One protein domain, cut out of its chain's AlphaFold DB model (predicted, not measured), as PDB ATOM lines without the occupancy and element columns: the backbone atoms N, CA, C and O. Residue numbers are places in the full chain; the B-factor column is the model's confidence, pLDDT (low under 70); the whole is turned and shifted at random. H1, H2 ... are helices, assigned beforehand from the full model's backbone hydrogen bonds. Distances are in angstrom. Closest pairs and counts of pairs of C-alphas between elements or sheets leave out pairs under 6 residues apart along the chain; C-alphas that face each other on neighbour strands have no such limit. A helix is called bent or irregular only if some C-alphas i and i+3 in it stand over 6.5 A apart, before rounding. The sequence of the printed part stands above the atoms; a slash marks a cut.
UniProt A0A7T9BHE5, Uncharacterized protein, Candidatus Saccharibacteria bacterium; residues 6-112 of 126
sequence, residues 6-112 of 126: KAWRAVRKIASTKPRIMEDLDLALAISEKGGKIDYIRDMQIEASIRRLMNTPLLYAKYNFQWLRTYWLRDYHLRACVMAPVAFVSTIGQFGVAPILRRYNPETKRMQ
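AT A GLANCE: This is residues 6 to 112 of the 126 residues of an uncharacterized protein of Candidatus Saccharibacteria bacterium (UniProt A0A7T9BHE5). A long helical hairpin, H4 and H5 side by side, makes the body of an elongated, open shape; H2 packs on the later part of H4, short H1 meets H2 with its last residue, Val 11, near Ala 30 and stands about perpendicular to it, far from H3, and little H3 packs on the last part of H5. From H2 to H3 the chain makes a wide arch, of which residues 39 to 50 stand free, and beyond H5 residues 105 to 110 stick out as a small loop. The printed part has 107 residues with five named helices, H1 to H5 in order along the chain, and no named strand; its class is all helix. The whole is loose, with a radius of gyration of the C-alphas of 16.9 A, and spans 50 by 32 by 23 A.

HOW THE PARTS SIT: The longest helix is H5, residues 77 to 103, with a kink of 45 degrees near residue 97. It touches H4, residues 57 to 73, at a shallow tilt of 16 degrees, opposite ways, as a helical hairpin; their closest C-alphas are those of Leu 68 and Ala 80, 4.9 A apart. With residues 94 to 102 alone H5 touches H3, residues 50 to 54, where the closest C-alphas are those of Met 54 and Arg 102, 5.7 A apart. H3 and H4 are close but not clearly touching, with the C-alphas of Arg 52 and Tyr 60 closest at 6.9 A. With residues 67 to 71 alone H4 touches H2, residues 23 to 33, at a shallow tilt of 21 degrees, the same way; the closest C-alphas are those of Asp 26 and Thr 70, 6.3 A apart. H2 touches H1, residues 6 to 11, about perpendicular at 82 degrees; the closest C-alphas are those of Val 11 and Ala 30, 5.9 A apart. Of the 3 touching pairs with a tilt 2 are shallow, and the packing is mostly aligned, but only just. H2 and H5 are apart, and so are H2 and H3. Every O i to N i+4 pair is within hydrogen-bond range in H1 and H2, against 10 of 13 in H4, 18 of 23 in H5 and 0 of 1 in H3, where 2 of 2 O i to N i+3 pairs are within range.

IN THESE COORDINATES: H5 is 37.9 A long and ends with C-alpha 103 at (110.896, 143.874, 136.835). It is irregular, only just: C-alphas 82 and 85 are 6.7 A apart. H4 is 24.3 A long, from C-alpha 57 at (120.570, 151.926, 130.456). H2 is 15.3 A long, H1 9.0 A and H3 7.1 A. H1 begins with C-alpha 6 at (106.946, 188.420, 126.331).

THE WHOLE: The two C-alphas farthest apart are those of Gly 35 and Gln 112, at 50.4 A. The links from H1 to H2, with 11 residues, and from H2 to H3, with 16, are long; those from H3 to H4 and from H4 to H5 are tight. Residues 104 to 105 pair with residues 110 to 111, antiparallel. The printed part has no cut, its mean pLDDT is 89.5, and no printed residue is under 70.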
ATOM      1  N   LYS A   6     105.831 187.470 126.435       96.25
ATOM      2  CA  LYS A   6     106.946 188.420 126.331       96.25
ATOM      3  C   LYS A   6     108.298 187.700 126.329       96.25
ATOM      4  O   LYS A   6     109.101 187.950 125.432       96.25
ATOM      5  N   ALA A   7     108.529 186.800 127.288       95.88
ATOM      6  CA  ALA A   7     109.770 186.029 127.365       95.88
ATOM      7  C   ALA A   7     109.949 185.138 126.128       95.88
ATOM      8  O   ALA A   7     111.010 185.163 125.509       95.88
ATOM      9  N   TRP A   8     108.891 184.446 125.691       96.31
ATOM     10  CA  TRP A   8     108.936 183.619 124.484       96.31
ATOM     11  C   TRP A   8     109.297 184.427 123.231       96.31
ATOM     12  O   TRP A   8     110.188 184.045 122.477       96.31
ATOM     13  N   ARG A   9     108.663 185.587 123.015       96.62
ATOM     14  CA  ARG A   9     108.977 186.458 121.868       96.62
ATOM     15  C   ARG A   9     110.435 186.925 121.858       96.62
ATOM     16  O   ARG A   9     110.991 187.073 120.773       96.62
ATOM     17  N   ALA A  10     111.044 187.124 123.028       96.12
ATOM     18  CA  ALA A  10     112.438 187.547 123.143       96.12
ATOM     19  C   ALA A  10     113.438 186.445 122.749       96.12
ATOM     20  O   ALA A  10     114.510 186.755 122.228       96.12
ATOM     21  N   VAL A  11     113.088 185.172 122.966       95.88
ATOM     22  CA  VAL A  11     114.016 184.038 122.802       95.88
ATOM     23  C   VAL A  11     113.695 183.120 121.628       95.88
ATOM     24  O   VAL A  11     114.578 182.399 121.185       95.88
ATOM     25  N   ARG A  12     112.487 183.165 121.047       94.44
ATOM     26  CA  ARG A  12     112.048 182.242 119.973       94.44
ATOM     27  C   ARG A  12     112.965 182.170 118.748       94.44
ATOM     28  O   ARG A  12     112.893 181.208 118.001       94.44
ATOM     29  N   LYS A  13     113.770 183.210 118.496       93.81
ATOM     30  CA  LYS A  13     114.726 183.252 117.374       93.81
ATOM     31  C   LYS A  13     116.068 182.584 117.696       93.81
ATOM     32  O   LYS A  13     116.813 182.291 116.773       93.81
ATOM     33  N   ILE A  14     116.380 182.404 118.978       92.12
ATOM     34  CA  ILE A  14     117.631 181.804 119.463       92.12
ATOM     35  C   ILE A  14     117.405 180.462 120.165       92.12
ATOM     36  O   ILE A  14     118.366 179.742 120.412       92.12
ATOM     37  N   ALA A  15     116.162 180.127 120.519       91.00
ATOM     38  CA  ALA A  15     115.783 178.792 120.962       91.00
ATOM     39  C   ALA A  15     116.076 177.793 119.834       91.00
ATOM     40  O   ALA A  15     115.693 178.010 118.683       91.00
ATOM     41  N   SER A  16     116.797 176.729 120.161       88.50
ATOM     42  CA  SER A  16     117.225 175.724 119.203       88.50
ATOM     43  C   SER A  16     116.099 174.725 118.967       88.50
ATOM     44  O   SER A  16     115.477 174.236 119.903       88.50
ATOM     45  N   THR A  17     115.866 174.385 117.704       85.62
ATOM     46  CA  THR A  17     114.986 173.277 117.297       85.62
ATOM     47  C   THR A  17     115.792 172.075 116.811       85.62
ATOM     48  O   THR A  17     115.262 171.193 116.136       85.62
ATOM     49  N   LYS A  18     117.108 172.069 117.063       84.75
ATOM     50  CA  LYS A  18     117.980 170.974 116.641       84.75
ATOM     51  C   LYS A  18     117.613 169.705 117.408       84.75
ATOM     52  O   LYS A  18     117.354 169.782 118.606       84.75
ATOM     53  N   PRO A  19     117.674 168.536 116.763       82.12
ATOM     54  CA  PRO A  19     117.466 167.285 117.465       82.12
ATOM     55  C   PRO A  19     118.568 167.021 118.500       82.12
ATOM     56  O   PRO A  19     119.673 167.581 118.444       82.12
ATOM     57  N   ARG A  20     118.271 166.101 119.425       84.94
ATOM     58  CA  ARG A  20     119.193 165.602 120.461       84.94
ATOM     59  C   ARG A  20     119.683 166.676 121.435       84.94
ATOM     60  O   ARG A  20     120.839 166.641 121.867       84.94
ATOM     61  N   ILE A  21     118.802 167.601 121.789       90.81
ATOM     62  CA  ILE A  21     119.001 168.568 122.869       90.81
ATOM     63  C   ILE A  21     117.892 168.421 123.911       90.81
ATOM     64  O   ILE A  21     116.821 167.881 123.642       90.81
ATOM     65  N   MET A  22     118.147 168.953 125.097       91.69
ATOM     66  CA  MET A  22     117.137 169.141 126.126       91.69
ATOM     67  C   MET A  22     116.424 170.467 125.866       91.69
ATOM     68  O   MET A  22     116.923 171.513 126.271       91.69
ATOM     69  N   GLU A  23     115.276 170.429 125.188       91.56
ATOM     70  CA  GLU A  23     114.516 171.626 124.782       91.56
ATOM     71  C   GLU A  23     114.223 172.579 125.952       91.56
ATOM     72  O   GLU A  23     114.455 173.782 125.847       91.56
ATOM     73  N   ASP A  24     113.788 172.047 127.098       91.75
ATOM     74  CA  ASP A  24     113.508 172.855 128.291       91.75
ATOM     75  C   ASP A  24     114.770 173.548 128.836       91.75
ATOM     76  O   ASP A  24     114.716 174.705 129.254       91.75
ATOM     77  N   LEU A  25     115.921 172.862 128.807       93.44
ATOM     78  CA  LEU A  25     117.207 173.434 129.220       93.44
ATOM     79  C   LEU A  25     117.681 174.496 128.224       93.44
ATOM     80  O   LEU A  25     118.132 175.560 128.636       93.44
ATOM     81  N   ASP A  26     117.589 174.207 126.927       95.06
ATOM     82  CA  ASP A  26     117.937 175.139 125.860       95.06
ATOM     83  C   ASP A  26     117.143 176.444 126.003       95.06
ATOM     84  O   ASP A  26     117.717 177.533 126.028       95.06
ATOM     85  N   LEU A  27     115.830 176.328 126.211       94.75
ATOM     86  CA  LEU A  27     114.942 177.463 126.427       94.75
ATOM     87  C   LEU A  27     115.277 178.221 127.721       94.75
ATOM     88  O   LEU A  27     115.299 179.453 127.721       94.75
ATOM     89  N   ALA A  28     115.596 177.519 128.811       94.25
ATOM     90  CA  ALA A  28     116.019 178.143 130.062       94.25
ATOM     91  C   ALA A  28     117.329 178.947 129.915       94.25
ATOM     92  O   ALA A  28     117.453 180.066 130.427       94.25
ATOM     93  N   LEU A  29     118.301 178.406 129.178       94.25
ATOM     94  CA  LEU A  29     119.548 179.103 128.868       94.25
ATOM     95  C   LEU A  29     119.281 180.330 127.988       94.25
ATOM     96  O   LEU A  29     119.727 181.421 128.334       94.25
ATOM     97  N   ALA A  30     118.449 180.195 126.951       94.69
ATOM     98  CA  ALA A  30     118.064 181.300 126.071       94.69
ATOM     99  C   ALA A  30     117.401 182.468 126.824       94.69
ATOM    100  O   ALA A  30     117.676 183.638 126.556       94.69
ATOM    101  N   ILE A  31     116.514 182.157 127.776       95.25
ATOM    102  CA  ILE A  31     115.858 183.157 128.632       95.25
ATOM    103  C   ILE A  31     116.890 183.860 129.515       95.25
ATOM    104  O   ILE A  31     116.868 185.089 129.606       95.25
ATOM    105  N   SER A  32     117.813 183.105 130.112       93.62
ATOM    106  CA  SER A  32     118.871 183.659 130.964       93.62
ATOM    107  C   SER A  32     119.826 184.572 130.183       93.62
ATOM    108  O   SER A  32     120.153 185.658 130.655       93.62
ATOM    109  N   GLU A  33     120.217 184.193 128.961       93.62
ATOM    110  CA  GLU A  33     121.052 185.011 128.059       93.62
ATOM    111  C   GLU A  33     120.412 186.371 127.731       93.62
ATOM    112  O   GLU A  33     121.108 187.358 127.497       93.62
ATOM    113  N   LYS A  34     119.076 186.448 127.726       95.00
ATOM    114  CA  LYS A  34     118.318 187.694 127.521       95.00
ATOM    115  C   LYS A  34     117.993 188.438 128.819       95.00
ATOM    116  O   LYS A  34     117.167 189.349 128.799       95.00
ATOM    117  N   GLY A  35     118.624 188.069 129.935       94.69
ATOM    118  CA  GLY A  35     118.413 188.696 131.243       94.69
ATOM    119  C   GLY A  35     117.077 188.337 131.900       94.69
ATOM    120  O   GLY A  35     116.657 188.990 132.855       94.69
ATOM    121  N   GLY A  36     116.380 187.320 131.385       94.31
ATOM    122  CA  GLY A  36     115.180 186.783 132.009       94.31
ATOM    123  C   GLY A  36     115.506 186.015 133.288       94.31
ATOM    124  O   GLY A  36     116.596 185.469 133.448       94.31
ATOM    125  N   LYS A  37     114.538 185.961 134.203       93.69
ATOM    126  CA  LYS A  37     114.625 185.172 135.436       93.69
ATOM    127  C   LYS A  37     113.813 183.891 135.294       93.69
ATOM    128  O   LYS A  37     112.768 183.887 134.647       93.69
ATOM    129  N   ILE A  38     114.301 182.831 135.925       93.88
ATOM    130  CA  ILE A  38     113.646 181.528 136.007       93.88
ATOM    131  C   ILE A  38     113.566 181.177 137.483       93.88
ATOM    132  O   ILE A  38     114.555 181.334 138.198       93.88
ATOM    133  N   ASP A  39     112.398 180.728 137.922       93.81
ATOM    134  CA  ASP A  39     112.155 180.371 139.313       93.81
ATOM    135  C   ASP A  39     111.252 179.136 139.405       93.81
ATOM    136  O   ASP A  39     110.540 178.794 138.454       93.81
ATOM    137  N   TYR A  40     111.289 178.476 140.556       93.19
ATOM    138  CA  TYR A  40     110.460 177.323 140.877       93.19
ATOM    139  C   TYR A  40     109.301 177.752 141.778       93.19
ATOM    140  O   TYR A  40     109.503 178.190 142.910       93.19
ATOM    141  N   ILE A  41     108.069 177.563 141.307       93.81
ATOM    142  CA  ILE A  41     106.869 177.775 142.123       93.81
ATOM    143  C   ILE A  41     106.677 176.537 143.002       93.81
ATOM    144  O   ILE A  41     106.162 175.522 142.541       93.81
ATOM    145  N   ARG A  42     107.123 176.609 144.261       92.50
ATOM    146  CA  ARG A  42     107.175 175.456 145.185       92.50
ATOM    147  C   ARG A  42     105.816 174.795 145.432       92.50
ATOM    148  O   ARG A  42     105.752 173.576 145.574       92.50
ATOM    149  N   ASP A  43     104.754 175.593 145.430       95.06
ATOM    150  CA  ASP A  43     103.389 175.126 145.688       95.06
ATOM    151  C   ASP A  43     102.710 174.553 144.433       95.06
ATOM    152  O   ASP A  43     101.633 173.965 144.512       95.06
ATOM    153  N   MET A  44     103.337 174.689 143.259       92.75
ATOM    154  CA  MET A  44     102.836 174.130 142.008       92.75
ATOM    155  C   MET A  44     103.470 172.763 141.761       92.75
ATOM    156  O   MET A  44     104.522 172.640 141.132       92.75
ATOM    157  N   GLN A  45     102.805 171.726 142.260       92.25
ATOM    158  CA  GLN A  45     103.250 170.344 142.131       92.25
ATOM    159  C   GLN A  45     102.446 169.618 141.056       92.25
ATOM    160  O   GLN A  45     101.230 169.769 140.957       92.25
ATOM    161  N   ILE A  46     103.142 168.823 140.245       89.00
ATOM    162  CA  ILE A  46     102.529 167.946 139.249       89.00
ATOM    163  C   ILE A  46     103.131 166.552 139.376       89.00
ATOM    164  O   ILE A  46     104.333 166.403 139.606       89.00
ATOM    165  N   GLU A  47     102.309 165.526 139.190       87.56
ATOM    166  CA  GLU A  47     102.809 164.162 139.091       87.56
ATOM    167  C   GLU A  47     103.491 163.961 137.735       87.56
ATOM    168  O   GLU A  47     102.907 164.177 136.670       87.56
ATOM    169  N   ALA A  48     104.756 163.546 137.767       79.88
ATOM    170  CA  ALA A  48     105.527 163.235 136.574       79.88
ATOM    171  C   ALA A  48     105.759 161.726 136.485       79.88
ATOM    172  O   ALA A  48     106.214 161.088 137.433       79.88
ATOM    173  N   SER A  49     105.494 161.138 135.315       80.31
ATOM    174  CA  SER A  49     105.737 159.707 135.132       80.31
ATOM    175  C   SER A  49     107.241 159.417 135.125       80.31
ATOM    176  O   SER A  49     107.986 159.983 134.318       80.31
ATOM    177  N   ILE A  50     107.658 158.423 135.903       76.56
ATOM    178  CA  ILE A  50     109.055 157.989 136.042       76.56
ATOM    179  C   ILE A  50     109.511 157.087 134.868       76.56
ATOM    180  O   ILE A  50     110.599 156.524 134.864       76.56
ATOM    181  N   ARG A  51     108.719 156.985 133.789       77.56
ATOM    182  CA  ARG A  51     108.961 156.070 132.655       77.56
ATOM    183  C   ARG A  51     110.369 156.129 132.054       77.56
ATOM    184  O   ARG A  51     110.889 155.099 131.658       77.56
ATOM    185  N   ARG A  52     111.030 157.295 132.020       79.94
ATOM    186  CA  ARG A  52     112.410 157.399 131.497       79.94
ATOM    187  C   ARG A  52     113.449 156.678 132.367       79.94
ATOM    188  O   ARG A  52     114.444 156.224 131.819       79.94
ATOM    189  N   LEU A  53     113.205 156.515 133.670       79.44
ATOM    190  CA  LEU A  53     114.012 155.655 134.550       79.44
ATOM    191  C   LEU A  53     113.707 154.161 134.345       79.44
ATOM    192  O   LEU A  53     114.416 153.316 134.879       79.44
ATOM    193  N   MET A  54     112.687 153.819 133.559       80.06
ATOM    194  CA  MET A  54     112.422 152.438 133.153       80.06
ATOM    195  C   MET A  54     113.138 152.077 131.847       80.06
ATOM    196  O   MET A  54     113.218 150.896 131.517       80.06
ATOM    197  N   ASN A  55     113.679 153.058 131.111       84.94
ATOM    198  CA  ASN A  55     114.393 152.809 129.859       84.94
ATOM    199  C   ASN A  55     115.612 151.902 130.073       84.94
ATOM    200  O   ASN A  55     116.225 151.886 131.148       84.94
ATOM    201  N   THR A  56     116.014 151.198 129.013       86.31
ATOM    202  CA  THR A  56     117.299 150.495 129.002       86.31
ATOM    203  C   THR A  56     118.442 151.469 129.317       86.31
ATOM    204  O   THR A  56     118.408 152.626 128.878       86.31
ATOM    205  N   PRO A  57     119.485 151.035 130.050       87.50
ATOM    206  CA  PRO A  57     120.570 151.926 130.456       87.50
ATOM    207  C   PRO A  57     121.237 152.666 129.291       87.50
ATOM    208  O   PRO A  57     121.587 153.833 129.429       87.50
ATOM    209  N   LEU A  58     121.346 152.032 128.118       88.62
ATOM    210  CA  LEU A  58     121.897 152.659 126.914       88.62
ATOM    211  C   LEU A  58     121.027 153.813 126.397       88.62
ATOM    212  O   LEU A  58     121.552 154.864 126.030       88.62
ATOM    213  N   LEU A  59     119.702 153.651 126.375       89.12
ATOM    214  CA  LEU A  59     118.791 154.726 125.972       89.12
ATOM    215  C   LEU A  59     118.731 155.836 127.015       89.12
ATOM    216  O   LEU A  59     118.696 157.012 126.654       89.12
ATOM    217  N   TYR A  60     118.767 155.477 128.299       89.38
ATOM    218  CA  TYR A  60     118.893 156.459 129.366       89.38
ATOM    219  C   TYR A  60     120.187 157.260 129.227       89.38
ATOM    220  O   TYR A  60     120.137 158.483 129.266       89.38
ATOM    221  N   ALA A  61     121.325 156.603 128.981       90.88
ATOM    222  CA  ALA A  61     122.600 157.267 128.736       90.88
ATOM    223  C   ALA A  61     122.480 158.244 127.560       90.88
ATOM    224  O   ALA A  61     122.773 159.429 127.714       90.88
ATOM    225  N   LYS A  62     121.969 157.785 126.406       90.75
ATOM    226  CA  LYS A  62     121.747 158.644 125.231       90.75
ATOM    227  C   LYS A  62     120.934 159.888 125.579       90.75
ATOM    228  O   LYS A  62     121.330 160.974 125.176       90.75
ATOM    229  N   TYR A  63     119.837 159.735 126.322       89.50
ATOM    230  CA  TYR A  63     119.021 160.852 126.801       89.50
ATOM    231  C   TYR A  63     119.816 161.767 127.741       89.50
ATOM    232  O   TYR A  63     119.887 162.971 127.528       89.50
ATOM    233  N   ASN A  64     120.471 161.203 128.750       90.81
ATOM    234  CA  ASN A  64     121.180 161.943 129.785       90.81
ATOM    235  C   ASN A  64     122.334 162.789 129.217       90.81
ATOM    236  O   ASN A  64     122.479 163.962 129.550       90.81
ATOM    237  N   PHE A  65     123.093 162.247 128.263       92.44
ATOM    238  CA  PHE A  65     124.170 162.975 127.591       92.44
ATOM    239  C   PHE A  65     123.677 164.122 126.683       92.44
ATOM    240  O   PHE A  65     124.475 164.997 126.334       92.44
ATOM    241  N   GLN A  66     122.378 164.203 126.351       92.75
ATOM    242  CA  GLN A  66     121.825 165.378 125.656       92.75
ATOM    243  C   GLN A  66     121.920 166.651 126.505       92.75
ATOM    244  O   GLN A  66     122.058 167.733 125.934       92.75
ATOM    245  N   TRP A  67     121.928 166.554 127.841       91.25
ATOM    246  CA  TRP A  67     122.181 167.707 128.718       91.25
ATOM    247  C   TRP A  67     123.519 168.365 128.391       91.25
ATOM    248  O   TRP A  67     123.582 169.570 128.155       91.25
ATOM    249  N   LEU A  68     124.582 167.560 128.301       94.19
ATOM    250  CA  LEU A  68     125.921 168.063 128.000       94.19
ATOM    251  C   LEU A  68     125.957 168.688 126.610       94.19
ATOM    252  O   LEU A  68     126.414 169.816 126.452       94.19
ATOM    253  N   ARG A  69     125.408 167.987 125.611       92.75
ATOM    254  CA  ARG A  69     125.323 168.486 124.234       92.75
ATOM    255  C   ARG A  69     124.591 169.827 124.148       92.75
ATOM    256  O   ARG A  69     125.010 170.684 123.381       92.75
ATOM    257  N   THR A  70     123.544 170.019 124.946       94.44
ATOM    258  CA  THR A  70     122.783 171.279 124.998       94.44
ATOM    259  C   THR A  70     123.634 172.425 125.537       94.44
ATOM    260  O   THR A  70     123.656 173.495 124.939       94.44
ATOM    261  N   TYR A  71     124.399 172.202 126.613       94.75
ATOM    262  CA  TYR A  71     125.342 173.207 127.113       94.75
ATOM    263  C   TYR A  71     126.428 173.542 126.089       94.75
ATOM    264  O   TYR A  71     126.716 174.716 125.875       94.75
ATOM    265  N   TRP A  72     126.999 172.528 125.432       93.00
ATOM    266  CA  TRP A  72     127.992 172.721 124.369       93.00
ATOM    267  C   TRP A  72     127.445 173.535 123.198       93.00
ATOM    268  O   TRP A  72     128.163 174.362 122.654       93.00
ATOM    269  N   LEU A  73     126.181 173.326 122.822       91.81
ATOM    270  CA  LEU A  73     125.540 174.028 121.710       91.81
ATOM    271  C   LEU A  73     125.344 175.532 121.960       91.81
ATOM    272  O   LEU A  73     125.195 176.288 121.004       91.81
ATOM    273  N   ARG A  74     125.314 175.947 123.228       90.12
ATOM    274  CA  ARG A  74     125.164 177.342 123.662       90.12
ATOM    275  C   ARG A  74     126.448 177.918 124.263       90.12
ATOM    276  O   ARG A  74     126.385 178.837 125.071       90.12
ATOM    277  N   ASP A  75     127.597 177.321 123.951       92.44
ATOM    278  CA  ASP A  75     128.921 177.755 124.415       92.44
ATOM    279  C   ASP A  75     129.112 177.752 125.952       92.44
ATOM    280  O   ASP A  75     130.062 178.314 126.498       92.44
ATOM    281  N   TYR A  76     128.258 177.036 126.693       92.62
ATOM    282  CA  TYR A  76     128.369 176.848 128.146       92.62
ATOM    283  C   TYR A  76     129.307 175.678 128.505       92.62
ATOM    284  O   TYR A  76     128.961 174.802 129.304       92.62
ATOM    285  N   HIS A  77     130.516 175.658 127.940       92.75
ATOM    286  CA  HIS A  77     131.461 174.535 128.061       92.75
ATOM    287  C   HIS A  77     131.823 174.193 129.511       92.75
ATOM    288  O   HIS A  77     131.830 173.023 129.885       92.75
ATOM    289  N   LEU A  78     132.046 175.203 130.360       92.88
ATOM    290  CA  LEU A  78     132.368 174.975 131.771       92.88
ATOM    291  C   LEU A  78     131.232 174.239 132.498       92.88
ATOM    292  O   LEU A  78     131.483 173.294 133.243       92.88
ATOM    293  N   ARG A  79     129.974 174.623 132.240       92.44
ATOM    294  CA  ARG A  79     128.805 173.940 132.818       92.44
ATOM    295  C   ARG A  79     128.677 172.520 132.283       92.44
ATOM    296  O   ARG A  79     128.360 171.621 133.054       92.44
ATOM    297  N   ALA A  80     128.975 172.302 131.001       92.88
ATOM    298  CA  ALA A  80     129.015 170.959 130.433       92.88
ATOM    299  C   ALA A  80     130.058 170.079 131.145       92.88
ATOM    300  O   ALA A  80     129.742 168.957 131.528       92.88
ATOM    301  N   CYS A  81     131.266 170.593 131.389       93.38
ATOM    302  CA  CYS A  81     132.311 169.868 132.115       93.38
ATOM    303  C   CYS A  81     131.899 169.552 133.559       93.38
ATOM    304  O   CYS A  81     132.068 168.421 134.001       93.38
ATOM    305  N   VAL A  82     131.304 170.512 134.275       94.12
ATOM    306  CA  VAL A  82     130.821 170.309 135.656       94.12
ATOM    307  C   VAL A  82     129.681 169.287 135.720       94.12
ATOM    308  O   VAL A  82     129.609 168.498 136.658       94.12
ATOM    309  N   MET A  83     128.800 169.263 134.719       93.75
ATOM    310  CA  MET A  83     127.678 168.322 134.666       93.75
ATOM    311  C   MET A  83     128.069 166.935 134.141       93.75
ATOM    312  O   MET A  83     127.319 165.980 134.346       93.75
ATOM    313  N   ALA A  84     129.224 166.787 133.488       94.44
ATOM    314  CA  ALA A  84     129.653 165.511 132.921       94.44
ATOM    315  C   ALA A  84     129.810 164.394 133.976       94.44
ATOM    316  O   ALA A  84     129.253 163.316 133.756       94.44
ATOM    317  N   PRO A  85     130.448 164.622 135.146       95.88
ATOM    318  CA  PRO A  85     130.476 163.640 136.230       95.88
ATOM    319  C   PRO A  85     129.078 163.243 136.714       95.88
ATOM    320  O   PRO A  85     128.818 162.064 136.935       95.88
ATOM    321  N   VAL A  86     128.154 164.203 136.821       93.12
ATOM    322  CA  VAL A  86     126.769 163.942 137.250       93.12
ATOM    323  C   VAL A  86     126.051 163.051 136.236       93.12
ATOM    324  O   VAL A  86     125.417 162.062 136.614       93.12
ATOM    325  N   ALA A  87     126.185 163.350 134.941       92.50
ATOM    326  CA  ALA A  87     125.630 162.529 133.868       92.50
ATOM    327  C   ALA A  87     126.236 161.112 133.862       92.50
ATOM    328  O   ALA A  87     125.533 160.118 133.672       92.50
ATOM    329  N   PHE A  88     127.535 160.993 134.130       94.19
ATOM    330  CA  PHE A  88     128.217 159.706 134.196       94.19
ATOM    331  C   PHE A  88     127.745 158.857 135.385       94.19
ATOM    332  O   PHE A  88     127.292 157.728 135.194       94.19
ATOM    333  N   VAL A  89     127.760 159.414 136.600       94.25
ATOM    334  CA  VAL A  89     127.334 158.716 137.826       94.25
ATOM    335  C   VAL A  89     125.865 158.309 137.752       94.25
ATOM    336  O   VAL A  89     125.529 157.172 138.074       94.25
ATOM    337  N   SER A  90     124.987 159.191 137.269       90.88
ATOM    338  CA  SER A  90     123.569 158.850 137.088       90.88
ATOM    339  C   SER A  90     123.357 157.752 136.043       90.88
ATOM    340  O   SER A  90     122.474 156.915 136.215       90.88
ATOM    341  N   THR A  91     124.190 157.691 135.000       91.94
ATOM    342  CA  THR A  91     124.166 156.583 134.033       91.94
ATOM    343  C   THR A  91     124.594 155.269 134.685       91.94
ATOM    344  O   THR A  91     123.904 154.269 134.516       91.94
ATOM    345  N   ILE A  92     125.671 155.258 135.478       93.06
ATOM    346  CA  ILE A  92     126.094 154.061 136.228       93.06
ATOM    347  C   ILE A  92     125.001 153.612 137.202       93.06
ATOM    348  O   ILE A  92     124.639 152.438 137.219       93.06
ATOM    349  N   GLY A  93     124.432 154.541 137.973       91.44
ATOM    350  CA  GLY A  93     123.323 154.245 138.879       91.44
ATOM    351  C   GLY A  93     122.144 153.608 138.142       91.44
ATOM    352  O   GLY A  93     121.564 152.633 138.619       91.44
ATOM    353  N   GLN A  94     121.860 154.074 136.925       89.88
ATOM    354  CA  GLN A  94     120.814 153.503 136.089       89.88
ATOM    355  C   GLN A  94     121.089 152.048 135.686       89.88
ATOM    356  O   GLN A  94     120.148 151.260 135.636       89.88
ATOM    357  N   PHE A  95     122.342 151.647 135.449       89.12
ATOM    358  CA  PHE A  95     122.667 150.233 135.211       89.12
ATOM    359  C   PHE A  95     122.319 149.341 136.413       89.12
ATOM    360  O   PHE A  95     121.896 148.204 136.213       89.12
ATOM    361  N   GLY A  96     122.439 149.853 137.642       88.31
ATOM    362  CA  GLY A  96     122.041 149.127 138.852       88.31
ATOM    363  C   GLY A  96     120.526 149.112 139.086       88.31
ATOM    364  O   GLY A  96     119.961 148.087 139.462       88.31
ATOM    365  N   VAL A  97     119.854 150.237 138.836       87.62
ATOM    366  CA  VAL A  97     118.434 150.427 139.175       87.62
ATOM    367  C   VAL A  97     117.486 149.909 138.085       87.62
ATOM    368  O   VAL A  97     116.448 149.325 138.400       87.62
ATOM    369  N   ALA A  98     117.838 150.055 136.804       85.06
ATOM    370  CA  ALA A  98     117.006 149.626 135.679       85.06
ATOM    371  C   ALA A  98     116.558 148.151 135.736       85.06
ATOM    372  O   ALA A  98     115.374 147.910 135.500       85.06
ATOM    373  N   PRO A  99     117.403 147.144 136.052       81.94
ATOM    374  CA  PRO A  99     116.938 145.755 136.117       81.94
ATOM    375  C   PRO A  99     115.917 145.516 137.237       81.94
ATOM    376  O   PRO A  99     115.044 144.664 137.084       81.94
ATOM    377  N   ILE A 100     115.998 146.271 138.337       85.12
ATOM    378  CA  ILE A 100     115.048 146.199 139.455       85.12
ATOM    379  C   ILE A 100     113.726 146.837 139.034       85.12
ATOM    380  O   ILE A 100     112.668 146.218 139.136       85.12
ATOM    381  N   LEU A 101     113.796 148.059 138.504       82.62
ATOM    382  CA  LEU A 101     112.624 148.812 138.084       82.62
ATOM    383  C   LEU A 101     111.874 148.118 136.945       82.62
ATOM    384  O   LEU A 101     110.666 147.948 137.032       82.62
ATOM    385  N   ARG A 102     112.566 147.619 135.920       79.56
ATOM    386  CA  ARG A 102     111.919 146.948 134.776       79.56
ATOM    387  C   ARG A 102     111.206 145.651 135.135       79.56
ATOM    388  O   ARG A 102     110.350 145.187 134.387       79.56
ATOM    389  N   ARG A 103     111.568 145.047 136.266       82.94
ATOM    390  CA  ARG A 103     110.896 143.874 136.835       82.94
ATOM    391  C   ARG A 103     109.737 144.256 137.747       82.94
ATOM    392  O   ARG A 103     108.918 143.404 138.073       82.94
ATOM    393  N   TYR A 104     109.650 145.507 138.174       81.25
ATOM    394  CA  TYR A 104     108.572 145.988 139.018       81.25
ATOM    395  C   TYR A 104     107.355 146.362 138.166       81.25
ATOM    396  O   TYR A 104     107.428 147.231 137.298       81.25
ATOM    397  N   ASN A 105     106.219 145.715 138.427       78.06
ATOM    398  CA  ASN A 105     104.947 146.088 137.827       78.06
ATOM    399  C   ASN A 105     104.235 147.105 138.747       78.06
ATOM    400  O   ASN A 105     103.846 146.737 139.860       78.06
ATOM    401  N   PRO A 106     104.052 148.365 138.309       71.94
ATOM    402  CA  PRO A 106     103.485 149.416 139.152       71.94
ATOM    403  C   PRO A 106     101.989 149.237 139.444       71.94
ATOM    404  O   PRO A 106     101.538 149.671 140.501       71.94
ATOM    405  N   GLU A 107     101.234 148.572 138.566       73.44
ATOM    406  CA  GLU A 107      99.792 148.340 138.742       73.44
ATOM    407  C   GLU A 107      99.524 147.261 139.794       73.44
ATOM    408  O   GLU A 107      98.675 147.415 140.667       73.44
ATOM    409  N   THR A 108     100.301 146.178 139.754       76.25
ATOM    410  CA  THR A 108     100.163 145.051 140.694       76.25
ATOM    411  C   THR A 108     101.032 145.195 141.943       76.25
ATOM    412  O   THR A 108     100.885 144.407 142.878       76.25
ATOM    413  N   LYS A 109     101.938 146.186 141.969       78.19
ATOM    414  CA  LYS A 109     102.943 146.432 143.021       78.19
ATOM    415  C   LYS A 109     103.804 145.205 143.347       78.19
ATOM    416  O   LYS A 109     104.206 144.997 144.490       78.19
ATOM    417  N   ARG A 110     104.081 144.363 142.346       79.38
ATOM    418  CA  ARG A 110     104.843 143.114 142.498       79.38
ATOM    419  C   ARG A 110     106.069 143.100 141.599       79.38
ATOM    420  O   ARG A 110     106.048 143.620 140.484       79.38
ATOM    421  N   MET A 111     107.124 142.451 142.082       80.06
ATOM    422  CA  MET A 111     108.266 142.088 141.250       80.06
ATOM    423  C   MET A 111     107.927 140.864 140.405       80.06
ATOM    424  O   MET A 111     107.374 139.879 140.894       80.06
ATOM    425  N   GLN A 112     108.276 140.935 139.130       78.81
ATOM    426  CA  GLN A 112     108.131 139.868 138.158       78.81
ATOM    427  C   GLN A 112     109.516 139.350 137.760       78.81
ATOM    428  O   GLN A 112     110.498 140.089 137.700       78.81
TER     429      GLN A 112